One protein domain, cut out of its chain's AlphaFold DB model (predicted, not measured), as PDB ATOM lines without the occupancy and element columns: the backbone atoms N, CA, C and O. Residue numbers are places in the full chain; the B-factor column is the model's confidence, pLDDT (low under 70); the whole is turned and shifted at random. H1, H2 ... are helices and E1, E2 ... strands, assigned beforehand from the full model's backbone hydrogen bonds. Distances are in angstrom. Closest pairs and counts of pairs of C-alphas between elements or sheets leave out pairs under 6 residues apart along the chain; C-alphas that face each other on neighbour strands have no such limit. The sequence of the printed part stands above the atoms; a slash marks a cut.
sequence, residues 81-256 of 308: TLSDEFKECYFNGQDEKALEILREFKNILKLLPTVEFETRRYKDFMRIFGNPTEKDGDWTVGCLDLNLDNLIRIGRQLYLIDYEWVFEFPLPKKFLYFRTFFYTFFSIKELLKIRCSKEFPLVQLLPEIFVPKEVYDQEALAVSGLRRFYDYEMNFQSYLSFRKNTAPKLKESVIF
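Overview. This is residues 81 to 256 of the 308 residues of an uncharacterized protein of Candidatus Woykebacteria bacterium GWB1_45_5 (UniProt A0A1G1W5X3). H4 runs through the middle of the domain, with H2 of the helical hairpin H1 and H2 side by side with it and H7 crossing its first part. The last part of H4 packs on a three-stranded antiparallel sheet, E6-E5-E7, with H4 and H6 over one face and H5 over the other; the first part of H4 meets the small sheet E1-E4, with H3 near E4, and the hairpin E2 and E3 lies by the first residues of H1. The 176 printed residues hold seven named helices and seven named strands, in the order H1 H2 H3 E1 E2 E3 E4 H4 H5 E5 E6 H6 H7 E7, a mixed class of helices and strands. The whole is compact, with a radius of gyration of the C-alphas of 16.5 A and spans of 49 by 42 by 30 A.

Arrangement. Inner strand E5, residues 202 to 206, pairs with E6, residues 209 to 212, as a hairpin (N 203 to O 211, 2.8 A), and with E7, residues 253 to 255 (N 255 to O 202, 2.8 A). H6, residues 213 to 218, and H7, residues 223 to 240, join E6 to E7 in a split strand-helix-strand unit, two strands running the same way with E5 between them; its crossover is right-handed. H4, residues 173 to 187, stands up from this sheet on the same face as H6, while H5, residues 189 to 195, is on the opposite face. H7 only grazes the sheet with residues 223 to 230. It touches H4, about perpendicular at 81 degrees, by its residues 226 to 233 alone (closest C-alphas Phe 175 and Phe 229, 5.6 A), and touches H3, residues 123 to 128, by residues 232 to 239 alone (Ile 128 and Phe 236, 5.7 A). H2, residues 95 to 111, touches H4 at a shallow tilt of 25 degrees, opposite ways (Leu 109 and Lys 173, 6.2 A). With residues 95 to 101 alone H2 touches H1, residues 82 to 91 (Phe 86 and Ala 98, 4.7 A). E1, residues 139 to 143, and E4, residues 166 to 172, are antiparallel (N 140 to O 171, 2.9 A), as are E2, residues 151 to 154, and E3, residues 157 to 160 (N 159 to O 152, 2.8 A). Every O i to N i+4 pair is within hydrogen-bond range in H1 to H6, and 12 of 14 in H7.

Along the chain. H1 begins at C-alpha 82 (14.892, -9.772, 8.071), and E7 ends at C-alpha 255 (9.659, 17.118, 5.098). H7 is 25.4 A long, H2 24.7 A, H4 21.4 A, H1 14.1 A and E4 13.3 A.

Size, cuts and confidence. The C-alphas of Arg 121 and Lys 198 are the two farthest apart, 50.0 A. The printed part has no cut. The links H2 to H3 and H7 to E7 are long. The mean pLDDT of the printed part is 87.9; residues 220 to 225 and 242 to 252 are under 70.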
ATOM      1  N   THR A  81      18.822 -11.507  10.356       97.19
ATOM      2  CA  THR A  81      17.412 -11.188  10.580       97.19
ATOM      3  C   THR A  81      16.849 -10.486   9.344       97.19
ATOM      4  O   THR A  81      17.595  -9.849   8.595       97.19
ATOM      5  N   LEU A  82      15.536 -10.549   9.133       97.88
ATOM      6  CA  LEU A  82      14.892  -9.772   8.071       97.88
ATOM      7  C   LEU A  82      15.061  -8.262   8.289       97.88
ATOM      8  O   LEU A  82      15.112  -7.504   7.326       97.88
ATOM      9  N   SER A  83      15.191  -7.829   9.546       97.00
ATOM     10  CA  SER A  83      15.508  -6.444   9.913       97.00
ATOM     11  C   SER A  83      16.901  -6.039   9.427       97.00
ATOM     12  O   SER A  83      17.069  -4.959   8.859       97.00
ATOM     13  N   ASP A  84      17.900  -6.912   9.581       96.00
ATOM     14  CA  ASP A  84      19.253  -6.670   9.070       96.00
ATOM     15  C   ASP A  84      19.284  -6.664   7.537       96.00
ATOM     16  O   ASP A  84      19.895  -5.771   6.950       96.00
ATOM     17  N   GLU A  85      18.583  -7.601   6.884       97.25
ATOM     18  CA  GLU A  85      18.430  -7.623   5.419       97.25
ATOM     19  C   GLU A  85      17.784  -6.325   4.906       97.25
ATOM     20  O   GLU A  85      18.264  -5.721   3.944       97.25
ATOM     21  N   PHE A  86      16.732  -5.849   5.580       96.44
ATOM     22  CA  PHE A  86      16.053  -4.599   5.247       96.44
ATOM     23  C   PHE A  86      16.986  -3.386   5.369       96.44
ATOM     24  O   PHE A  86      17.068  -2.564   4.451       96.44
ATOM     25  N   LYS A  87      17.719  -3.278   6.486       94.62
ATOM     26  CA  LYS A  87      18.678  -2.186   6.736       94.62
ATOM     27  C   LYS A  87      19.790  -2.165   5.693       94.62
ATOM     28  O   LYS A  87      20.141  -1.097   5.198       94.62
ATOM     29  N   GLU A  88      20.326  -3.333   5.346       93.50
ATOM     30  CA  GLU A  88      21.369  -3.483   4.330       93.50
ATOM     31  C   GLU A  88      20.872  -3.058   2.943       93.50
ATOM     32  O   GLU A  88      21.583  -2.346   2.234       93.50
ATOM     33  N   CYS A  89      19.636  -3.413   2.576       94.00
ATOM     34  CA  CYS A  89      19.030  -2.960   1.325       94.00
ATOM     35  C   CYS A  89      18.948  -1.426   1.266       94.00
ATOM     36  O   CYS A  89      19.443  -0.829   0.312       94.00
ATOM     37  N   TYR A  90      18.414  -0.778   2.308       88.50
ATOM     38  CA  TYR A  90      18.327   0.689   2.370       88.50
ATOM     39  C   TYR A  90      19.694   1.380   2.364       88.50
ATOM     40  O   TYR A  90      19.845   2.446   1.758       88.50
ATOM     41  N   PHE A  91      20.684   0.795   3.044       87.81
ATOM     42  CA  PHE A  91      22.050   1.315   3.072       87.81
ATOM     43  C   PHE A  91      22.695   1.279   1.681       87.81
ATOM     44  O   PHE A  91      23.366   2.227   1.291       87.81
ATOM     45  N   ASN A  92      22.424   0.228   0.906       86.69
ATOM     46  CA  ASN A  92      22.951   0.041  -0.445       86.69
ATOM     47  C   ASN A  92      22.081   0.682  -1.549       86.69
ATOM     48  O   ASN A  92      22.286   0.390  -2.726       86.69
ATOM     49  N   GLY A  93      21.081   1.502  -1.196       86.75
ATOM     50  CA  GLY A  93      20.169   2.138  -2.160       86.75
ATOM     51  C   GLY A  93      19.237   1.164  -2.896       86.75
ATOM     52  O   GLY A  93      18.711   1.488  -3.956       86.75
ATOM     53  N   GLN A  94      19.039  -0.043  -2.360       92.25
ATOM     54  CA  GLN A  94      18.193  -1.100  -2.923       92.25
ATOM     55  C   GLN A  94      16.784  -1.053  -2.318       92.25
ATOM     56  O   GLN A  94      16.299  -2.041  -1.766       92.25
ATOM     57  N   ASP A  95      16.135   0.108  -2.400       90.75
ATOM     58  CA  ASP A  95      14.878   0.390  -1.698       90.75
ATOM     59  C   ASP A  95      13.773  -0.614  -2.047       90.75
ATOM     60  O   ASP A  95      13.131  -1.148  -1.148       90.75
ATOM     61  N   GLU A  96      13.612  -0.968  -3.325       92.44
ATOM     62  CA  GLU A  96      12.583  -1.924  -3.752       92.44
ATOM     63  C   GLU A  96      12.761  -3.307  -3.101       92.44
ATOM     64  O   GLU A  96      11.788  -3.900  -2.642       92.44
ATOM     65  N   LYS A  97      14.002  -3.791  -2.943       95.38
ATOM     66  CA  LYS A  97      14.272  -5.053  -2.231       95.38
ATOM     67  C   LYS A  97      13.955  -4.957  -0.741       95.38
ATOM     68  O   LYS A  97      13.499  -5.925  -0.137       95.38
ATOM     69  N   ALA A  98      14.170  -3.791  -0.131       94.38
ATOM     70  CA  ALA A  98      13.746  -3.566   1.246       94.38
ATOM     71  C   ALA A  98      12.212  -3.640   1.364       94.38
ATOM     72  O   ALA A  98      11.679  -4.245   2.297       94.38
ATOM     73  N   LEU A  99      11.486  -3.081   0.390       92.50
ATOM     74  CA  LEU A  99      10.025  -3.158   0.343       92.50
ATOM     75  C   LEU A  99       9.523  -4.579   0.071       92.50
ATOM     76  O   LEU A  99       8.516  -4.980   0.653       92.50
ATOM     77  N   GLU A 100      10.231  -5.376  -0.729       95.19
ATOM     78  CA  GLU A 100       9.929  -6.802  -0.907       95.19
ATOM     79  C   GLU A 100       9.936  -7.565   0.426       95.19
ATOM     80  O   GLU A 100       9.029  -8.365   0.657       95.19
ATOM     81  N   ILE A 101      10.862  -7.261   1.345       96.06
ATOM     82  CA  ILE A 101      10.903  -7.872   2.689       96.06
ATOM     83  C   ILE A 101       9.650  -7.506   3.504       96.06
ATOM     84  O   ILE A 101       9.047  -8.368   4.149       96.06
ATOM     85  N   LEU A 102       9.205  -6.245   3.452       94.00
ATOM     86  CA  LEU A 102       7.959  -5.827   4.111       94.00
ATOM     87  C   LEU A 102       6.731  -6.511   3.495       94.00
ATOM     88  O   LEU A 102       5.836  -6.948   4.226       94.00
ATOM     89  N   ARG A 103       6.688  -6.650   2.165       93.31
ATOM     90  CA  ARG A 103       5.604  -7.351   1.458       93.31
ATOM     91  C   ARG A 103       5.597  -8.844   1.775       93.31
ATOM     92  O   ARG A 103       4.522  -9.408   1.977       93.31
ATOM     93  N   GLU A 104       6.762  -9.478   1.875       95.06
ATOM     94  CA  GLU A 104       6.890 -10.865   2.325       95.06
ATOM     95  C   GLU A 104       6.325 -11.027   3.736       95.06
ATOM     96  O   GLU A 104       5.476 -11.890   3.958       95.06
ATOM     97  N   PHE A 105       6.690 -10.144   4.668       95.12
ATOM     98  CA  PHE A 105       6.144 -10.171   6.021       95.12
ATOM     99  C   PHE A 105       4.622  -9.962   6.052       95.12
ATOM    100  O   PHE A 105       3.894 -10.695   6.725       95.12
ATOM    101  N   LYS A 106       4.105  -9.021   5.255       93.31
ATOM    102  CA  LYS A 106       2.660  -8.811   5.079       93.31
ATOM    103  C   LYS A 106       1.966 -10.073   4.558       93.31
ATOM    104  O   LYS A 106       0.864 -10.394   5.003       93.31
ATOM    105  N   ASN A 107       2.602 -10.811   3.648       93.50
ATOM    106  CA  ASN A 107       2.086 -12.078   3.132       93.50
ATOM    107  C   ASN A 107       2.125 -13.195   4.182       93.50
ATOM    108  O   ASN A 107       1.153 -13.940   4.279       93.50
ATOM    109  N   ILE A 108       3.164 -13.265   5.021       93.69
ATOM    110  CA  ILE A 108       3.201 -14.184   6.172       93.69
ATOM    111  C   ILE A 108       1.982 -13.946   7.063       93.69
ATOM    112  O   ILE A 108       1.234 -14.881   7.332       93.69
ATOM    113  N   LEU A 109       1.717 -12.692   7.450       93.31
ATOM    114  CA  LEU A 109       0.563 -12.355   8.291       93.31
ATOM    115  C   LEU A 109      -0.777 -12.739   7.648       93.31
ATOM    116  O   LEU A 109      -1.680 -13.195   8.351       93.31
ATOM    117  N   LYS A 110      -0.918 -12.585   6.325       92.31
ATOM    118  CA  LYS A 110      -2.124 -13.015   5.595       92.31
ATOM    119  C   LYS A 110      -2.337 -14.525   5.675       92.31
ATOM    120  O   LYS A 110      -3.474 -14.940   5.875       92.31
ATOM    121  N   LEU A 111      -1.266 -15.310   5.542       92.06
ATOM    122  CA  LEU A 111      -1.308 -16.776   5.557       92.06
ATOM    123  C   LEU A 111      -1.569 -17.367   6.946       92.06
ATOM    124  O   LEU A 111      -1.984 -18.520   7.042       92.06
ATOM    125  N   LEU A 112      -1.347 -16.602   8.017       92.00
ATOM    126  CA  LEU A 112      -1.682 -17.056   9.364       92.00
ATOM    127  C   LEU A 112      -3.193 -17.270   9.529       92.00
ATOM    128  O   LEU A 112      -3.984 -16.500   8.971       92.00
ATOM    129  N   PRO A 113      -3.610 -18.250  10.350       91.81
ATOM    130  CA  PRO A 113      -5.021 -18.510  10.587       91.81
ATOM    131  C   PRO A 113      -5.711 -17.279  11.174       91.81
ATOM    132  O   PRO A 113      -5.186 -16.620  12.075       91.81
ATOM    133  N   THR A 114      -6.895 -16.973  10.650       93.69
ATOM    134  CA  THR A 114      -7.764 -15.959  11.241       93.69
ATOM    135  C   THR A 114      -8.547 -16.585  12.394       93.69
ATOM    136  O   THR A 114      -9.081 -17.683  12.259       93.69
ATOM    137  N   VAL A 115      -8.589 -15.895  13.530       90.75
ATOM    138  CA  VAL A 115      -9.278 -16.324  14.755       90.75
ATOM    139  C   VAL A 115     -10.387 -15.327  15.065       90.75
ATOM    140  O   VAL A 115     -10.217 -14.129  14.855       90.75
ATOM    141  N   GLU A 116     -11.522 -15.797  15.576       87.25
ATOM    142  CA  GLU A 116     -12.578 -14.900  16.039       87.25
ATOM    143  C   GLU A 116     -12.155 -14.152  17.309       87.25
ATOM    144  O   GLU A 116     -11.588 -14.723  18.250       87.25
ATOM    145  N   PHE A 117     -12.449 -12.853  17.341       84.69
ATOM    146  CA  PHE A 117     -12.212 -12.015  18.506       84.69
ATOM    147  C   PHE A 117     -13.530 -11.611  19.159       84.69
ATOM    148  O   PHE A 117     -14.370 -10.949  18.555       84.69
ATOM    149  N   GLU A 118     -13.669 -11.957  20.437       82.31
ATOM    150  CA  GLU A 118     -14.819 -11.597  21.253       82.31
ATOM    151  C   GLU A 118     -14.375 -10.723  22.428       82.31
ATOM    152  O   GLU A 118     -13.755 -11.195  23.384       82.31
ATOM    153  N   THR A 119     -14.748  -9.442  22.408       75.31
ATOM    154  CA  THR A 119     -14.358  -8.463  23.440       75.31
ATOM    155  C   THR A 119     -14.720  -8.912  24.861       75.31
ATOM    156  O   THR A 119     -13.976  -8.660  25.805       75.31
ATOM    157  N   ARG A 120     -15.851  -9.615  25.035       73.88
ATOM    158  CA  ARG A 120     -16.293 -10.122  26.348       73.88
ATOM    159  C   ARG A 120     -15.394 -11.239  26.888       73.88
ATOM    160  O   ARG A 120     -15.268 -11.370  28.105       73.88
ATOM    161  N   ARG A 121     -14.778 -12.018  25.993       79.12
ATOM    162  CA  ARG A 121     -13.915 -13.159  26.316       79.12
ATOM    163  C   ARG A 121     -12.500 -12.716  26.684       79.12
ATOM    164  O   ARG A 121     -11.897 -13.290  27.585       79.12
ATOM    165  N   TYR A 122     -11.990 -11.663  26.051       84.62
ATOM    166  CA  TYR A 122     -10.582 -11.269  26.158       84.62
ATOM    167  C   TYR A 122     -10.375  -9.994  26.987       84.62
ATOM    168  O   TYR A 122      -9.848  -8.988  26.512       84.62
ATOM    169  N   LYS A 123     -10.751 -10.043  28.273       89.19
ATOM    170  CA  LYS A 123     -10.537  -8.929  29.224       89.19
ATOM    171  C   LYS A 123      -9.063  -8.537  29.364       89.19
ATOM    172  O   LYS A 123      -8.752  -7.362  29.546       89.19
ATOM    173  N   ASP A 124      -8.165  -9.508  29.230       92.44
ATOM    174  CA  ASP A 124      -6.723  -9.289  29.319       92.44
ATOM    175  C   ASP A 124      -6.172  -8.480  28.140       92.44
ATOM    176  O   ASP A 124      -5.277  -7.661  28.351       92.44
ATOM    177  N   PHE A 125      -6.763  -8.602  26.943       94.06
ATOM    178  CA  PHE A 125      -6.441  -7.709  25.828       94.06
ATOM    179  C   PHE A 125      -6.735  -6.259  26.221       94.06
ATOM    180  O   PHE A 125      -5.863  -5.402  26.111       94.06
ATOM    181  N   MET A 126      -7.929  -5.988  26.762       92.44
ATOM    182  CA  MET A 126      -8.313  -4.633  27.177       92.44
ATOM    183  C   MET A 126      -7.433  -4.084  28.296       92.44
ATOM    184  O   MET A 126      -7.107  -2.898  28.297       92.44
ATOM    185  N   ARG A 127      -7.005  -4.945  29.223       92.69
ATOM    186  CA  ARG A 127      -6.078  -4.572  30.296       92.69
ATOM    187  C   ARG A 127      -4.699  -4.171  29.763       92.69
ATOM    188  O   ARG A 127      -4.084  -3.276  30.336       92.69
ATOM    189  N   ILE A 128      -4.201  -4.851  28.728       94.06
ATOM    190  CA  ILE A 128      -2.825  -4.687  28.229       94.06
ATOM    191  C   ILE A 128      -2.746  -3.655  27.100       94.06
ATOM    192  O   ILE A 128      -1.877  -2.791  27.124       94.06
ATOM    193  N   PHE A 129      -3.642  -3.745  26.119       93.44
ATOM    194  CA  PHE A 129      -3.621  -2.944  24.894       93.44
ATOM    195  C   PHE A 129      -4.705  -1.861  24.869       93.44
ATOM    196  O   PHE A 129      -4.554  -0.869  24.161       93.44
ATOM    197  N   GLY A 130      -5.764  -1.983  25.672       91.44
ATOM    198  CA  GLY A 130      -6.904  -1.061  25.663       91.44
ATOM    199  C   GLY A 130      -8.052  -1.537  24.770       91.44
ATOM    200  O   GLY A 130      -8.177  -2.718  24.457       91.44
ATOM    201  N   ASN A 131      -8.947  -0.625  24.387       89.31
ATOM    202  CA  ASN A 131     -10.215  -1.018  23.770       89.31
ATOM    203  C   ASN A 131     -10.057  -1.432  22.286       89.31
ATOM    204  O   ASN A 131      -9.570  -0.625  21.483       89.31
ATOM    205  N   PRO A 132     -10.490  -2.652  21.907       88.44
ATOM    206  CA  PRO A 132     -10.545  -3.117  20.521       88.44
ATOM    207  C   PRO A 132     -11.661  -2.428  19.735       88.44
ATOM    208  O   PRO A 132     -12.644  -1.956  20.313       88.44
ATOM    209  N   THR A 133     -11.539  -2.399  18.409       84.38
ATOM    210  CA  THR A 133     -12.599  -1.932  17.505       84.38
ATOM    211  C   THR A 133     -12.754  -2.822  16.281       84.38
ATOM    212  O   THR A 133     -11.807  -3.457  15.836       84.38
ATOM    213  N   GLU A 134     -13.928  -2.789  15.649       76.31
ATOM    214  CA  GLU A 134     -14.190  -3.516  14.393       76.31
ATOM    215  C   GLU A 134     -13.207  -3.147  13.265       76.31
ATOM    216  O   GLU A 134     -12.963  -3.926  12.346       76.31
ATOM    217  N   LYS A 135     -12.583  -1.964  13.340       79.94
ATOM    218  CA  LYS A 135     -11.611  -1.483  12.346       79.94
ATOM    219  C   LYS A 135     -10.239  -2.160  12.450       79.94
ATOM    220  O   LYS A 135      -9.422  -1.996  11.532       79.94
ATOM    221  N   ASP A 136      -9.992  -2.927  13.511       82.69
ATOM    222  CA  ASP A 136      -8.710  -3.597  13.763       82.69
ATOM    223  C   ASP A 136      -8.441  -4.720  12.744       82.69
ATOM    224  O   ASP A 136      -7.285  -5.045  12.465       82.69
ATOM    225  N   GLY A 137      -9.496  -5.189  12.068       85.62
ATOM    226  CA  GLY A 137      -9.432  -6.159  10.979       85.62
ATOM    227  C   GLY A 137      -9.300  -7.590  11.482       85.62
ATOM    228  O   GLY A 137      -9.762  -7.915  12.569       85.62
ATOM    229  N   ASP A 138      -8.678  -8.439  10.669       91.81
ATOM    230  CA  ASP A 138      -8.491  -9.854  10.981       91.81
ATOM    231  C   ASP A 138      -7.570 -10.057  12.184       91.81
ATOM    232  O   ASP A 138      -6.522  -9.412  12.307       91.81
ATOM    233  N   TRP A 139      -7.922 -11.025  13.021       93.12
ATOM    234  CA  TRP A 139      -7.173 -11.395  14.213       93.12
ATOM    235  C   TRP A 139      -6.443 -12.718  13.992       93.12
ATOM    236  O   TRP A 139      -6.914 -13.576  13.256       93.12
ATOM    237  N   THR A 140      -5.280 -12.887  14.609       94.25
ATOM    238  CA  THR A 140      -4.453 -14.100  14.520       94.25
ATOM    239  C   THR A 140      -3.923 -14.481  15.898       94.25
ATOM    240  O   THR A 140      -4.151 -13.766  16.871       94.25
ATOM    241  N   VAL A 141      -3.206 -15.599  15.994       93.25
ATOM    242  CA  VAL A 141      -2.536 -16.046  17.222       93.25
ATOM    243  C   VAL A 141      -1.774 -14.909  17.911       93.25
ATOM    244  O   VAL A 141      -1.133 -14.083  17.259       93.25
ATOM    245  N   GLY A 142      -1.847 -14.867  19.241       94.06
ATOM    246  CA  GLY A 142      -1.363 -13.764  20.067       94.06
ATOM    247  C   GLY A 142       0.156 -13.646  20.203       94.06
ATOM    248  O   GLY A 142       0.626 -13.332  21.286       94.06
ATOM    249  N   CYS A 143       0.936 -13.913  19.153       96.38
ATOM    250  CA  CYS A 143       2.395 -13.792  19.162       96.38
ATOM    251  C   CYS A 143       2.824 -12.372  18.762       96.38
ATOM    252  O   CYS A 143       2.941 -12.063  17.576       96.38
ATOM    253  N   LEU A 144       3.079 -11.507  19.747       96.44
ATOM    254  CA  LEU A 144       3.496 -10.117  19.514       96.44
ATOM    255  C   LEU A 144       4.924 -10.008  18.963       96.44
ATOM    256  O   LEU A 144       5.250  -9.064  18.243       96.44
ATOM    257  N   ASP A 145       5.762 -10.994  19.274       96.00
ATOM    258  CA  ASP A 145       7.154 -11.067  18.825       96.00
ATOM    259  C   ASP A 145       7.314 -11.494  17.363       96.00
ATOM    260  O   ASP A 145       8.435 -11.615  16.872       96.00
ATOM    261  N   LEU A 146       6.213 -11.671  16.632       95.25
ATOM    262  CA  LEU A 146       6.260 -11.870  15.192       95.25
ATOM    263  C   LEU A 146       6.562 -10.533  14.491       95.25
ATOM    264  O   LEU A 146       5.652  -9.767  14.182       95.25
ATOM    265  N   ASN A 147       7.846 -10.253  14.266       95.62
ATOM    266  CA  ASN A 147       8.368  -9.047  13.613       95.62
ATOM    267  C   ASN A 147       9.681  -9.353  12.851       95.62
ATOM    268  O   ASN A 147      10.204 -10.464  12.938       95.62
ATOM    269  N   LEU A 148      10.222  -8.384  12.098       97.19
ATOM    270  CA  LEU A 148      11.429  -8.600  11.283       97.19
ATOM    271  C   LEU A 148      12.710  -8.856  12.095       97.19
ATOM    272  O   LEU A 148      13.595  -9.554  11.600       97.19
ATOM    273  N   ASP A 149      12.838  -8.298  13.304       96.19
ATOM    274  CA  ASP A 149      14.020  -8.496  14.160       96.19
ATOM    275  C   ASP A 149      14.100  -9.940  14.683       96.19
ATOM    276  O   ASP A 149      15.187 -10.466  14.915       96.19
ATOM    277  N   ASN A 150      12.951 -10.607  14.793       97.25
ATOM    278  CA  ASN A 150      12.831 -11.962  15.325       97.25
ATOM    279  C   ASN A 150      12.704 -13.046  14.242       97.25
ATOM    280  O   ASN A 150      12.560 -14.226  14.563       97.25
ATOM    281  N   LEU A 151      12.765 -12.679  12.959       97.75
ATOM    282  CA  LEU A 151      12.731 -13.621  11.840       97.75
ATOM    283  C   LEU A 151      14.110 -13.724  11.193       97.75
ATOM    284  O   LEU A 151      14.603 -12.753  10.630       97.75
ATOM    285  N   ILE A 152      14.712 -14.912  11.231       97.88
ATOM    286  CA  ILE A 152      15.997 -15.205  10.582       97.88
ATOM    287  C   ILE A 152      15.773 -16.020   9.313       97.88
ATOM    288  O   ILE A 152      15.116 -17.067   9.345       97.88
ATOM    289  N   ARG A 153      16.372 -15.585   8.201       95.94
ATOM    290  CA  ARG A 153      16.336 -16.324   6.936       95.94
ATOM    291  C   ARG A 153      17.513 -17.286   6.817       95.94
ATOM    292  O   ARG A 153      18.675 -16.904   6.937       95.94
ATOM    293  N   ILE A 154      17.208 -18.549   6.515       94.94
ATOM    294  CA  ILE A 154      18.190 -19.559   6.102       94.94
ATOM    295  C   ILE A 154      17.684 -20.220   4.819       94.94
ATOM    296  O   ILE A 154      16.765 -21.045   4.831       94.94
ATOM    297  N   GLY A 155      18.287 -19.853   3.687       91.88
ATOM    298  CA  GLY A 155      17.804 -20.264   2.370       91.88
ATOM    299  C   GLY A 155      16.382 -19.750   2.130       91.88
ATOM    300  O   GLY A 155      16.133 -18.553   2.213       91.88
ATOM    301  N   ARG A 156      15.441 -20.661   1.856       90.62
ATOM    302  CA  ARG A 156      14.011 -20.334   1.673       90.62
ATOM    303  C   ARG A 156      13.188 -20.387   2.963       90.62
ATOM    304  O   ARG A 156      11.994 -20.124   2.927       90.62
ATOM    305  N   GLN A 157      13.796 -20.778   4.082       93.94
ATOM    306  CA  GLN A 157      13.093 -20.980   5.342       93.94
ATOM    307  C   GLN A 157      13.282 -19.780   6.267       93.94
ATOM    308  O   GLN A 157      14.404 -19.313   6.461       93.94
ATOM    309  N   LEU A 158      12.191 -19.356   6.902       96.38
ATOM    310  CA  LEU A 158      12.213 -18.393   7.997       96.38
ATOM    311  C   LEU A 158      12.126 -19.109   9.344       96.38
ATOM    312  O   LEU A 158      11.328 -20.040   9.508       96.38
ATOM    313  N   TYR A 159      12.957 -18.662  10.280       97.44
ATOM    314  CA  TYR A 159      12.992 -19.113  11.664       97.44
ATOM    315  C   TYR A 159      12.560 -17.971  12.578       97.44
ATOM    316  O   TYR A 159      13.225 -16.940  12.618       97.44
ATOM    317  N   LEU A 160      11.472 -18.169  13.318       97.44
ATOM    318  CA  LEU A 160      11.083 -17.312  14.426       97.44
ATOM    319  C   LEU A 160      11.939 -17.654  15.650       97.44
ATOM    320  O   LEU A 160      11.974 -18.801  16.114       97.44
ATOM    321  N   ILE A 161      12.624 -16.638  16.157       95.94
ATOM    322  CA  ILE A 161      13.325 -16.642  17.438       95.94
ATOM    323  C   ILE A 161      12.589 -15.728  18.424       95.94
ATOM    324  O   ILE A 161      11.681 -15.004  18.035       95.94
ATOM    325  N   ASP A 162      12.987 -15.775  19.693       90.88
ATOM    326  CA  ASP A 162      12.592 -14.795  20.715       90.88
ATOM    327  C   ASP A 162      11.072 -14.556  20.828       90.88
ATOM    328  O   ASP A 162      10.591 -13.438  20.700       90.88
ATOM    329  N   TYR A 163      10.308 -15.633  21.043       95.00
ATOM    330  CA  TYR A 163       8.848 -15.620  21.217       95.00
ATOM    331  C   TYR A 163       8.441 -15.512  22.703       95.00
ATOM    332  O   TYR A 163       7.770 -16.381  23.267       95.00
ATOM    333  N   GLU A 164       8.875 -14.438  23.363       93.75
ATOM    334  CA  GLU A 164       8.593 -14.178  24.781       93.75
ATOM    335  C   GLU A 164       7.130 -13.759  25.012       93.75
ATOM    336  O   GLU A 164       6.498 -14.162  25.988       93.75
ATOM    337  N   TRP A 165       6.582 -12.962  24.095       95.94
ATOM    338  CA  TRP A 165       5.274 -12.325  24.207       95.94
ATOM    339  C   TRP A 165       4.231 -13.060  23.379       95.94
ATOM    340  O   TRP A 165       3.889 -12.667  22.257       95.94
ATOM    341  N   VAL A 166       3.710 -14.133  23.970       96.19
ATOM    342  CA  VAL A 166       2.587 -14.902  23.434       96.19
ATOM    343  C   VAL A 166       1.417 -14.824  24.405       96.19
ATOM    344  O   VAL A 166       1.562 -15.103  25.592       96.19
ATOM    345  N   PHE A 167       0.260 -14.419  23.894       95.31
ATOM    346  CA  PHE A 167      -0.953 -14.214  24.675       95.31
ATOM    347  C   PHE A 167      -2.014 -15.275  24.377       95.31
ATOM    348  O   PHE A 167      -2.123 -15.778  23.259       95.31
ATOM    349  N   GLU A 168      -2.867 -15.534  25.371       93.12
ATOM    350  CA  GLU A 168      -4.054 -16.401  25.261       93.12
ATOM    351  C   GLU A 168      -5.234 -15.739  24.525       93.12
ATOM    352  O   GLU A 168      -6.306 -16.324  24.372       93.12
ATOM    353  N   PHE A 169      -5.059 -14.499  24.073       94.69
ATOM    354  CA  PHE A 169      -6.003 -13.781  23.226       94.69
ATOM    355  C   PHE A 169      -5.359 -13.496  21.865       94.69
ATOM    356  O   PHE A 169      -4.137 -13.330  21.788       94.69
ATOM    357  N   PRO A 170      -6.145 -13.424  20.779       95.12
ATOM    358  CA  PRO A 170      -5.582 -13.148  19.472       95.12
ATOM    359  C   PRO A 170      -5.199 -11.665  19.345       95.12
ATOM    360  O   PRO A 170      -5.685 -10.809  20.087       95.12
ATOM    361  N   LEU A 171      -4.325 -11.351  18.388       95.50
ATOM    362  CA  LEU A 171      -3.884  -9.989  18.075       95.50
ATOM    363  C   LEU A 171      -4.339  -9.584  16.666       95.50
ATOM    364  O   LEU A 171      -4.358 -10.436  15.772       95.50
ATOM    365  N   PRO A 172      -4.641  -8.297  16.412       94.62
ATOM    366  CA  PRO A 172      -4.959  -7.844  15.064       94.62
ATOM    367  C   PRO A 172      -3.747  -7.998  14.137       94.62
ATOM    368  O   PRO A 172      -2.661  -7.491  14.432       94.62
ATOM    369  N   LYS A 173      -3.926  -8.607  12.961       93.75
ATOM    370  CA  LYS A 173      -2.871  -8.718  11.934       93.75
ATOM    371  C   LYS A 173      -2.340  -7.336  11.536       93.75
ATOM    372  O   LYS A 173      -1.136  -7.152  11.367       93.75
ATOM    373  N   LYS A 174      -3.226  -6.334  11.456       92.44
ATOM    374  CA  LYS A 174      -2.844  -4.939  11.183       92.44
ATOM    375  C   LYS A 174      -1.969  -4.334  12.286       92.44
ATOM    376  O   LYS A 174      -1.087  -3.543  11.969       92.44
ATOM    377  N   PHE A 175      -2.174  -4.722  13.546       93.81
ATOM    378  CA  PHE A 175      -1.338  -4.267  14.659       93.81
ATOM    379  C   PHE A 175       0.073  -4.865  14.581       93.81
ATOM    380  O   PHE A 175       1.047  -4.128  14.696       93.81
ATOM    381  N   LEU A 176       0.196  -6.167  14.294       94.88
ATOM    382  CA  LEU A 176       1.500  -6.817  14.089       94.88
ATOM    383  C   LEU A 176       2.275  -6.186  12.921       94.88
ATOM    384  O   LEU A 176       3.475  -5.913  13.032       94.88
ATOM    385  N   TYR A 177       1.575  -5.891  11.820       93.81
ATOM    386  CA  TYR A 177       2.157  -5.179  10.684       93.81
ATOM    387  C   TYR A 177       2.601  -3.764  11.063       93.81
ATOM    388  O   TYR A 177       3.740  -3.390  10.792       93.81
ATOM    389  N   PHE A 178       1.742  -3.003  11.750       92.06
ATOM    390  CA  PHE A 178       2.071  -1.667  12.242       92.06
ATOM    391  C   PHE A 178       3.317  -1.672  13.130       92.06
ATOM    392  O   PHE A 178       4.222  -0.877  12.898       92.06
ATOM    393  N   ARG A 179       3.381  -2.566  14.124       92.81
ATOM    394  CA  ARG A 179       4.509  -2.667  15.061       92.81
ATOM    395  C   ARG A 179       5.811  -2.933  14.309       92.81
ATOM    396  O   ARG A 179       6.811  -2.257  14.534       92.81
ATOM    397  N   THR A 180       5.769  -3.872  13.369       93.56
ATOM    398  CA  THR A 180       6.912  -4.216  12.521       93.56
ATOM    399  C   THR A 180       7.361  -3.035  11.670       93.56
ATOM    400  O   THR A 180       8.537  -2.676  11.682       93.56
ATOM    401  N   PHE A 181       6.424  -2.385  10.980       90.94
ATOM    402  CA  PHE A 181       6.680  -1.192  10.181       90.94
ATOM    403  C   PHE A 181       7.303  -0.073  11.033       90.94
ATOM    404  O   PHE A 181       8.354   0.466  10.691       90.94
ATOM    405  N   PHE A 182       6.703   0.225  12.187       89.62
ATOM    406  CA  PHE A 182       7.149   1.262  13.113       89.62
ATOM    407  C   PHE A 182       8.602   1.056  13.553       89.62
ATOM    408  O   PHE A 182       9.422   1.959  13.389       89.62
ATOM    409  N   TYR A 183       8.942  -0.126  14.077       90.88
ATOM    410  CA  TYR A 183      10.300  -0.397  14.559       90.88
ATOM    411  C   TYR A 183      11.321  -0.461  13.428       90.88
ATOM    412  O   TYR A 183      12.441   0.029  13.589       90.88
ATOM    413  N   THR A 184      10.920  -0.973  12.264       92.75
ATOM    414  CA  THR A 184      11.774  -1.028  11.077       92.75
ATOM    415  C   THR A 184      12.205   0.380  10.662       92.75
ATOM    416  O   THR A 184      13.402   0.673  10.632       92.75
ATOM    417  N   PHE A 185      11.256   1.296  10.444       92.06
ATOM    418  CA  PHE A 185      11.568   2.672  10.040       92.06
ATOM    419  C   PHE A 185      12.214   3.497  11.160       92.06
ATOM    420  O   PHE A 185      13.104   4.305  10.888       92.06
ATOM    421  N   PHE A 186      11.858   3.254  12.426       91.44
ATOM    422  CA  PHE A 186      12.562   3.858  13.559       91.44
ATOM    423  C   PHE A 186      14.045   3.467  13.580       91.44
ATOM    424  O   PHE A 186      14.904   4.316  13.824       91.44
ATOM    425  N   SER A 187      14.362   2.201  13.290       91.81
ATOM    426  CA  SER A 187      15.737   1.694  13.323       91.81
ATOM    427  C   SER A 187      16.645   2.310  12.250       91.81
ATOM    428  O   SER A 187      17.851   2.409  12.466       91.81
ATOM    429  N   ILE A 188      16.073   2.776  11.131       92.75
ATOM    430  CA  ILE A 188      16.803   3.428  10.028       92.75
ATOM    431  C   ILE A 188      16.577   4.944   9.955       92.75
ATOM    432  O   ILE A 188      16.967   5.579   8.977       92.75
ATOM    433  N   LYS A 189      15.967   5.559  10.976       92.25
ATOM    434  CA  LYS A 189      15.564   6.976  10.944       92.25
ATOM    435  C   LYS A 189      16.701   7.939  10.586       92.25
ATOM    436  O   LYS A 189      16.477   8.905   9.866       92.25
ATOM    437  N   GLU A 190      17.920   7.674  11.057       90.12
ATOM    438  CA  GLU A 190      19.073   8.536  10.778       90.12
ATOM    439  C   GLU A 190      19.527   8.402   9.320       90.12
ATOM    440  O   GLU A 190      19.794   9.408   8.667       90.12
ATOM    441  N   LEU A 191      19.501   7.187   8.764       89.25
ATOM    442  CA  LEU A 191      19.767   6.955   7.343       89.25
ATOM    443  C   LEU A 191      18.740   7.676   6.458       89.25
ATOM    444  O   LEU A 191      19.110   8.321   5.479       89.25
ATOM    445  N   LEU A 192      17.458   7.631   6.832       91.69
ATOM    446  CA  LEU A 192      16.404   8.359   6.123       91.69
ATOM    447  C   LEU A 192      16.640   9.870   6.176       91.69
ATOM    448  O   LEU A 192      16.625  10.525   5.138       91.69
ATOM    449  N   LYS A 193      16.920  10.433   7.360       89.62
ATOM    450  CA  LYS A 193      17.238  11.865   7.525       89.62
ATOM    451  C   LYS A 193      18.450  12.291   6.688       89.62
ATOM    452  O   LYS A 193      18.481  13.415   6.184       89.62
ATOM    453  N   ILE A 194      19.449  11.419   6.540       87.44
ATOM    454  CA  ILE A 194      20.613  11.668   5.681       87.44
ATOM    455  C   ILE A 194      20.187  11.750   4.213       87.44
ATOM    456  O   ILE A 194      20.547  12.732   3.562       87.44
ATOM    457  N   ARG A 195      19.394  10.778   3.738       86.62
ATOM    458  CA  ARG A 195      18.908  10.667   2.349       86.62
ATOM    459  C   ARG A 195      17.795  11.655   1.975       86.62
ATOM    460  O   ARG A 195      17.505  11.805   0.797       86.62
ATOM    461  N   CYS A 196      17.171  12.311   2.953       90.06
ATOM    462  CA  CYS A 196      16.065  13.246   2.750       90.06
ATOM    463  C   CYS A 196      16.434  14.379   1.774       90.06
ATOM    464  O   CYS A 196      17.305  15.202   2.068       90.06
ATOM    465  N   SER A 197      15.736  14.444   0.640       88.44
ATOM    466  CA  SER A 197      15.911  15.460  -0.406       88.44
ATOM    467  C   SER A 197      14.561  15.823  -1.044       88.44
ATOM    468  O   SER A 197      13.511  15.381  -0.576       88.44
ATOM    469  N   LYS A 198      14.563  16.647  -2.100       87.00
ATOM    470  CA  LYS A 198      13.344  16.915  -2.884       87.00
ATOM    471  C   LYS A 198      12.886  15.683  -3.669       87.00
ATOM    472  O   LYS A 198      11.690  15.466  -3.812       87.00
ATOM    473  N   GLU A 199      13.840  14.895  -4.153       87.44
ATOM    474  CA  GLU A 199      13.641  13.659  -4.911       87.44
ATOM    475  C   GLU A 199      13.343  12.467  -3.991       87.44
ATOM    476  O   GLU A 199      12.662  11.532  -4.400       87.44
ATOM    477  N   PHE A 200      13.796  12.520  -2.732       89.69
ATOM    478  CA  PHE A 200      13.504  11.530  -1.693       89.69
ATOM    479  C   PHE A 200      12.825  12.187  -0.474       89.69
ATOM    480  O   PHE A 200      13.437  12.319   0.594       89.69
ATOM    481  N   PRO A 201      11.571  12.659  -0.619       92.56
ATOM    482  CA  PRO A 201      10.857  13.313   0.467       92.56
ATOM    483  C   PRO A 201      10.437  12.302   1.536       92.56
ATOM    484  O   PRO A 201      10.069  11.160   1.239       92.56
ATOM    485  N   LEU A 202      10.432  12.745   2.791       92.81
ATOM    486  CA  LEU A 202       9.976  11.944   3.922       92.81
ATOM    487  C   LEU A 202       8.638  12.460   4.445       92.81
ATOM    488  O   LEU A 202       8.391  13.664   4.489       92.81
ATOM    489  N   VAL A 203       7.799  11.550   4.923       89.75
ATOM    490  CA  VAL A 203       6.621  11.858   5.731       89.75
ATOM    491  C   VAL A 203       6.976  11.575   7.184       89.75
ATOM    492  O   VAL A 203       7.355  10.459   7.543       89.75
ATOM    493  N   GLN A 204       6.876  12.595   8.034       88.31
ATOM    494  CA  GLN A 204       6.906  12.388   9.475       88.31
ATOM    495  C   GLN A 204       5.524  11.909   9.920       88.31
ATOM    496  O   GLN A 204       4.534  12.567   9.611       88.31
ATOM    497  N   LEU A 205       5.469  10.777  10.626       82.31
ATOM    498  CA  LEU A 205       4.221  10.216  11.166       82.31
ATOM    499  C   LEU A 205       4.081  10.499  12.667       82.31
ATOM    500  O   LEU A 205       2.997  10.800  13.168       82.31
ATOM    501  N   LEU A 206       5.197  10.406  13.389       78.06
ATOM    502  CA  LEU A 206       5.323  10.583  14.836       78.06
ATOM    503  C   LEU A 206       6.654  11.287  15.147       78.06
ATOM    504  O   LEU A 206       7.526  11.374  14.272       78.06
ATOM    505  N   PRO A 207       6.869  11.780  16.382       76.69
ATOM    506  CA  PRO A 207       8.206  12.179  16.806       76.69
ATOM    507  C   PRO A 207       9.195  11.036  16.562       76.69
ATOM    508  O   PRO A 207       8.921   9.899  16.934       76.69
ATOM    509  N   GLU A 208      10.319  11.341  15.914       81.12
ATOM    510  CA  GLU A 208      11.369  10.375  15.557       81.12
ATOM    511  C   GLU A 208      10.997   9.281  14.536       81.12
ATOM    512  O   GLU A 208      11.836   8.423  14.261       81.12
ATOM    513  N   ILE A 209       9.803   9.319  13.933       86.12
ATOM    514  CA  ILE A 209       9.380   8.342  12.917       86.12
ATOM    515  C   ILE A 209       9.182   9.027  11.579       86.12
ATOM    516  O   ILE A 209       8.260   9.829  11.395       86.12
ATOM    517  N   PHE A 210      10.036   8.641  10.639       89.94
ATOM    518  CA  PHE A 210      10.042   9.127   9.273       89.94
ATOM    519  C   PHE A 210       9.927   7.941   8.332       89.94
ATOM    520  O   PHE A 210      10.541   6.902   8.565       89.94
ATOM    521  N   VAL A 211       9.157   8.112   7.268       90.69
ATOM    522  CA  VAL A 211       9.000   7.116   6.209       90.69
ATOM    523  C   VAL A 211       9.180   7.801   4.859       90.69
ATOM    524  O   VAL A 211       8.818   8.973   4.740       90.69
ATOM    525  N   PRO A 212       9.729   7.134   3.834       91.62
ATOM    526  CA  PRO A 212       9.735   7.693   2.487       91.62
ATOM    527  C   PRO A 212       8.305   7.964   2.013       91.62
ATOM    528  O   PRO A 212       7.408   7.154   2.260       91.62
ATOM    529  N   LYS A 213       8.081   9.091   1.329       89.50
ATOM    530  CA  LYS A 213       6.746   9.460   0.840       89.50
ATOM    531  C   LYS A 213       6.157   8.393  -0.081       89.50
ATOM    532  O   LYS A 213       4.982   8.078   0.034       89.50
ATOM    533  N   GLU A 214       6.981   7.795  -0.933       88.75
ATOM    534  CA  GLU A 214       6.555   6.699  -1.803       88.75
ATOM    535  C   GLU A 214       5.976   5.522  -1.004       88.75
ATOM    536  O   GLU A 214       4.897   5.029  -1.317       88.75
ATOM    537  N   VAL A 215       6.643   5.124   0.083       89.06
ATOM    538  CA  VAL A 215       6.160   4.054   0.968       89.06
ATOM    539  C   VAL A 215       4.859   4.458   1.654       89.06
ATOM    540  O   VAL A 215       3.941   3.647   1.764       89.06
ATOM    541  N   TYR A 216       4.765   5.712   2.103       87.44
ATOM    542  CA  TYR A 216       3.545   6.249   2.701       87.44
ATOM    543  C   TYR A 216       2.347   6.167   1.744       87.44
ATOM    544  O   TYR A 216       1.280   5.689   2.137       87.44
ATOM    545  N   ASP A 217       2.549   6.580   0.489       84.81
ATOM    546  CA  ASP A 217       1.524   6.567  -0.551       84.81
ATOM    547  C   ASP A 217       1.116   5.120  -0.913       84.81
ATOM    548  O   ASP A 217      -0.075   4.815  -0.991       84.81
ATOM    549  N   GLN A 218       2.085   4.207  -1.084       82.69
ATOM    550  CA  GLN A 218       1.843   2.804  -1.460       82.69
ATOM    551  C   GLN A 218       1.115   2.001  -0.375       82.69
ATOM    552  O   GLN A 218       0.228   1.199  -0.671       82.69
ATOM    553  N   GLU A 219       1.485   2.188   0.892       79.12
ATOM    554  CA  GLU A 219       0.900   1.430   2.001       79.12
ATOM    555  C   GLU A 219      -0.461   1.982   2.453       79.12
ATOM    556  O   GLU A 219      -1.097   1.387   3.328       79.12
ATOM    557  N   ALA A 220      -0.925   3.087   1.850       66.50
ATOM    558  CA  ALA A 220      -2.175   3.768   2.185       66.50
ATOM    559  C   ALA A 220      -2.326   3.975   3.705       66.50
ATOM    560  O   ALA A 220      -3.384   3.723   4.295       66.50
ATOM    561  N   LEU A 221      -1.234   4.386   4.358       64.00
ATOM    562  CA  LEU A 221      -1.146   4.504   5.811       64.00
ATOM    563  C   LEU A 221      -1.961   5.703   6.300       64.00
ATOM    564  O   LEU A 221      -1.420   6.756   6.616       64.00
ATOM    565  N   ALA A 222      -3.279   5.547   6.407       59.97
ATOM    566  CA  ALA A 222      -4.122   6.577   6.995       59.97
ATOM    567  C   ALA A 222      -3.708   6.813   8.458       59.97
ATOM    568  O   ALA A 222      -3.848   5.931   9.314       59.97
ATOM    569  N   VAL A 223      -3.247   8.028   8.764       59.09
ATOM    570  CA  VAL A 223      -2.777   8.454  10.097       59.09
ATOM    571  C   VAL A 223      -3.800   8.164  11.206       59.09
ATOM    572  O   VAL A 223      -3.433   7.813  12.329       59.09
ATOM    573  N   SER A 224      -5.095   8.219  10.885       58.12
ATOM    574  CA  SER A 224      -6.186   7.892  11.811       58.12
ATOM    575  C   SER A 224      -6.209   6.418  12.244       58.12
ATOM    576  O   SER A 224      -6.580   6.122  13.380       58.12
ATOM    577  N   GLY A 225      -5.786   5.492  11.378       66.94
ATOM    578  CA  GLY A 225      -5.635   4.071  11.703       66.94
ATOM    579  C   GLY A 225      -4.381   3.792  12.531       66.94
ATOM    580  O   GLY A 225      -4.430   3.008  13.479       66.94
ATOM    581  N   LEU A 226      -3.284   4.496  12.231       77.50
ATOM    582  CA  LEU A 226      -2.011   4.366  12.946       77.50
ATOM    583  C   LEU A 226      -2.117   4.774  14.414       77.50
ATOM    584  O   LEU A 226      -1.466   4.160  15.256       77.50
ATOM    585  N   ARG A 227      -2.949   5.775  14.740       81.94
ATOM    586  CA  ARG A 227      -3.084   6.248  16.126       81.94
ATOM    587  C   ARG A 227      -3.435   5.131  17.092       81.94
ATOM    588  O   ARG A 227      -2.819   5.011  18.139       81.94
ATOM    589  N   ARG A 228      -4.414   4.316  16.719       86.75
ATOM    590  CA  ARG A 228      -4.937   3.256  17.578       86.75
ATOM    591  C   ARG A 228      -3.876   2.201  17.868       86.75
ATOM    592  O   ARG A 228      -3.664   1.841  19.016       86.75
ATOM    593  N   PHE A 229      -3.182   1.744  16.830       90.19
ATOM    594  CA  PHE A 229      -2.107   0.764  16.975       90.19
ATOM    595  C   PHE A 229      -0.892   1.336  17.703       90.19
ATOM    596  O   PHE A 229      -0.229   0.626  18.454       90.19
ATOM    597  N   TYR A 230      -0.640   2.634  17.551       89.00
ATOM    598  CA  TYR A 230       0.342   3.328  18.366       89.00
ATOM    599  C   TYR A 230      -0.071   3.382  19.845       89.00
ATOM    600  O   TYR A 230       0.754   3.128  20.718       89.00
ATOM    601  N   ASP A 231      -1.342   3.650  20.148       88.75
ATOM    602  CA  ASP A 231      -1.849   3.627  21.523       88.75
ATOM    603  C   ASP A 231      -1.752   2.206  22.124       88.75
ATOM    604  O   ASP A 231      -1.355   2.067  23.280       88.75
ATOM    605  N   TYR A 232      -2.009   1.145  21.342       93.00
ATOM    606  CA  TYR A 232      -1.773  -0.250  21.761       93.00
ATOM    607  C   TYR A 232      -0.313  -0.489  22.128       93.00
ATOM    608  O   TYR A 232      -0.030  -1.059  23.181       93.00
ATOM    609  N   GLU A 233       0.611  -0.009  21.298       93.06
ATOM    610  CA  GLU A 233       2.039  -0.097  21.577       93.06
ATOM    611  C   GLU A 233       2.402   0.644  22.872       93.06
ATOM    612  O   GLU A 233       3.086   0.096  23.731       93.06
ATOM    613  N   MET A 234       1.905   1.867  23.071       90.00
ATOM    614  CA  MET A 234       2.192   2.642  24.285       90.00
ATOM    615  C   MET A 234       1.605   2.008  25.550       90.00
ATOM    616  O   MET A 234       2.255   2.026  26.604       90.00
ATOM    617  N   ASN A 235       0.413   1.420  25.450       92.94
ATOM    618  CA  ASN A 235      -0.208   0.675  26.541       92.94
ATOM    619  C   ASN A 235       0.613  -0.571  26.879       92.94
ATOM    620  O   ASN A 235       0.922  -0.791  28.049       92.94
ATOM    621  N   PHE A 236       1.084  -1.306  25.868       94.00
ATOM    622  CA  PHE A 236       1.976  -2.440  26.071       94.00
ATOM    623  C   PHE A 236       3.306  -2.025  26.719       94.00
ATOM    624  O   PHE A 236       3.710  -2.611  27.720       94.00
ATOM    625  N   GLN A 237       3.954  -0.951  26.258       90.56
ATOM    626  CA  GLN A 237       5.179  -0.439  26.896       90.56
ATOM    627  C   GLN A 237       4.950  -0.002  28.358       90.56
ATOM    628  O   GLN A 237       5.819  -0.188  29.217       90.56
ATOM    629  N   SER A 238       3.767   0.532  28.670       90.19
ATOM    630  CA  SER A 238       3.357   0.872  30.045       90.19
ATOM    631  C   SER A 238       2.990  -0.373  30.871       90.19
ATOM    632  O   SER A 238       3.111  -0.391  32.096       90.19
ATOM    633  N   TYR A 239       2.555  -1.451  30.218       91.94
ATOM    634  CA  TYR A 239       2.387  -2.755  30.846       91.94
ATOM    635  C   TYR A 239       3.747  -3.371  31.207       91.94
ATOM    636  O   TYR A 239       3.881  -3.905  32.310       91.94
ATOM    637  N   LEU A 240       4.769  -3.208  30.359       88.94
ATOM    638  CA  LEU A 240       6.126  -3.714  30.593       88.94
ATOM    639  C   LEU A 240       6.927  -2.932  31.631       88.94
ATOM    640  O   LEU A 240       7.763  -3.520  32.312       88.94
ATOM    641  N   SER A 241       6.719  -1.620  31.734       83.88
ATOM    642  CA  SER A 241       7.550  -0.720  32.542       83.88
ATOM    643  C   SER A 241       6.729   0.043  33.587       83.88
ATOM    644  O   SER A 241       5.504   0.051  33.557       83.88
ATOM    645  N   PHE A 242       7.386   0.696  34.549       66.31
ATOM    646  CA  PHE A 242       6.699   1.582  35.506       66.31
ATOM    647  C   PHE A 242       6.392   2.973  34.927       66.31
ATOM    648  O   PHE A 242       5.787   3.805  35.605       66.31
ATOM    649  N   ARG A 243       6.818   3.262  33.690       59.41
ATOM    650  CA  ARG A 243       6.614   4.570  33.064       59.41
ATOM    651  C   ARG A 243       5.259   4.602  32.367       59.41
ATOM    652  O   ARG A 243       4.980   3.776  31.505       59.41
ATOM    653  N   LYS A 244       4.439   5.599  32.706       55.72
ATOM    654  CA  LYS A 244       3.302   5.982  31.862       55.72
ATOM    655  C   LYS A 244       3.854   6.687  30.628       55.72
ATOM    656  O   LYS A 244       4.374   7.795  30.743       55.72
ATOM    657  N   ASN A 245       3.736   6.058  29.466       58.56
ATOM    658  CA  ASN A 245       4.046   6.718  28.204       58.56
ATOM    659  C   ASN A 245       2.820   7.511  27.746       58.56
ATOM    660  O   ASN A 245       1.766   6.943  27.471       58.56
ATOM    661  N   THR A 246       2.936   8.835  27.671       55.97
ATOM    662  CA  THR A 246       1.921   9.662  27.011       55.97
ATOM    663  C   THR A 246       2.139   9.610  25.508       55.97
ATOM    664  O   THR A 246       3.225   9.954  25.038       55.97
ATOM    665  N   ALA A 247       1.110   9.224  24.753       59.06
ATOM    666  CA  ALA A 247       1.178   9.231  23.301       59.06
ATOM    667  C   ALA A 247       1.409  10.667  22.781       59.06
ATOM    668  O   ALA A 247       0.597  11.553  23.078       59.06
ATOM    669  N   PRO A 248       2.486  10.940  22.019       64.56
ATOM    670  CA  PRO A 248       2.674  12.228  21.379       64.56
ATOM    671  C   PRO A 248       1.541  12.526  20.395       64.56
ATOM    672  O   PRO A 248       0.837  11.640  19.903       64.56
ATOM    673  N   LYS A 249       1.373  13.812  20.076       63.03
ATOM    674  CA  LYS A 249       0.468  14.220  19.000       63.03
ATOM    675  C   LYS A 249       0.988  13.651  17.679       63.03
ATOM    676  O   LYS A 249       2.139  13.895  17.318       63.03
ATOM    677  N   LEU A 250       0.129  12.919  16.969       64.75
ATOM    678  CA  LEU A 250       0.378  12.570  15.574       64.75
ATOM    679  C   LEU A 250       0.454  13.858  14.766       64.75
ATOM    680  O   LEU A 250      -0.398  14.738  14.912       64.75
ATOM    681  N   LYS A 251       1.482  13.958  13.935       64.69
ATOM    682  CA  LYS A 251       1.679  15.080  13.031       64.69
ATOM    683  C   LYS A 251       2.051  14.490  11.693       64.69
ATOM    684  O   LYS A 251       3.102  13.877  11.591       64.69
ATOM    685  N   GLU A 252       1.189  14.693  10.709       67.75
ATOM    686  CA  GLU A 252       1.517  14.414   9.321       67.75
ATOM    687  C   GLU A 252       2.149  15.671   8.737       67.75
ATOM    688  O   GLU A 252       1.525  16.731   8.658       67.75
ATOM    689  N   SER A 253       3.422  15.578   8.387       76.50
ATOM    690  CA  SER A 253       4.086  16.642   7.649       76.50
ATOM    691  C   SER A 253       5.095  16.043   6.695       76.50
ATOM    692  O   SER A 253       5.951  15.257   7.109       76.50
ATOM    693  N   VAL A 254       4.993  16.439   5.429       76.44
ATOM    694  CA  VAL A 254       6.016  16.162   4.426       76.44
ATOM    695  C   VAL A 254       7.214  17.056   4.725       76.44
ATOM    696  O   VAL A 254       7.068  18.264   4.913       76.44
ATOM    697  N   ILE A 255       8.395  16.453   4.800       83.06
ATOM    698  CA  ILE A 255       9.659  17.118   5.098       83.06
ATOM    699  C   ILE A 255      10.630  16.801   3.966       83.06
ATOM    700  O   ILE A 255      10.778  15.653   3.554       83.06
ATOM    701  N   PHE A 256      11.312  17.835   3.492       77.88
ATOM    702  CA  PHE A 256      12.397  17.754   2.523       77.88
ATOM    703  C   PHE A 256      13.417  18.850   2.841       77.88
ATOM    704  O   PHE A 256      13.063  19.904   3.376       77.88
TER     705      PHE A 256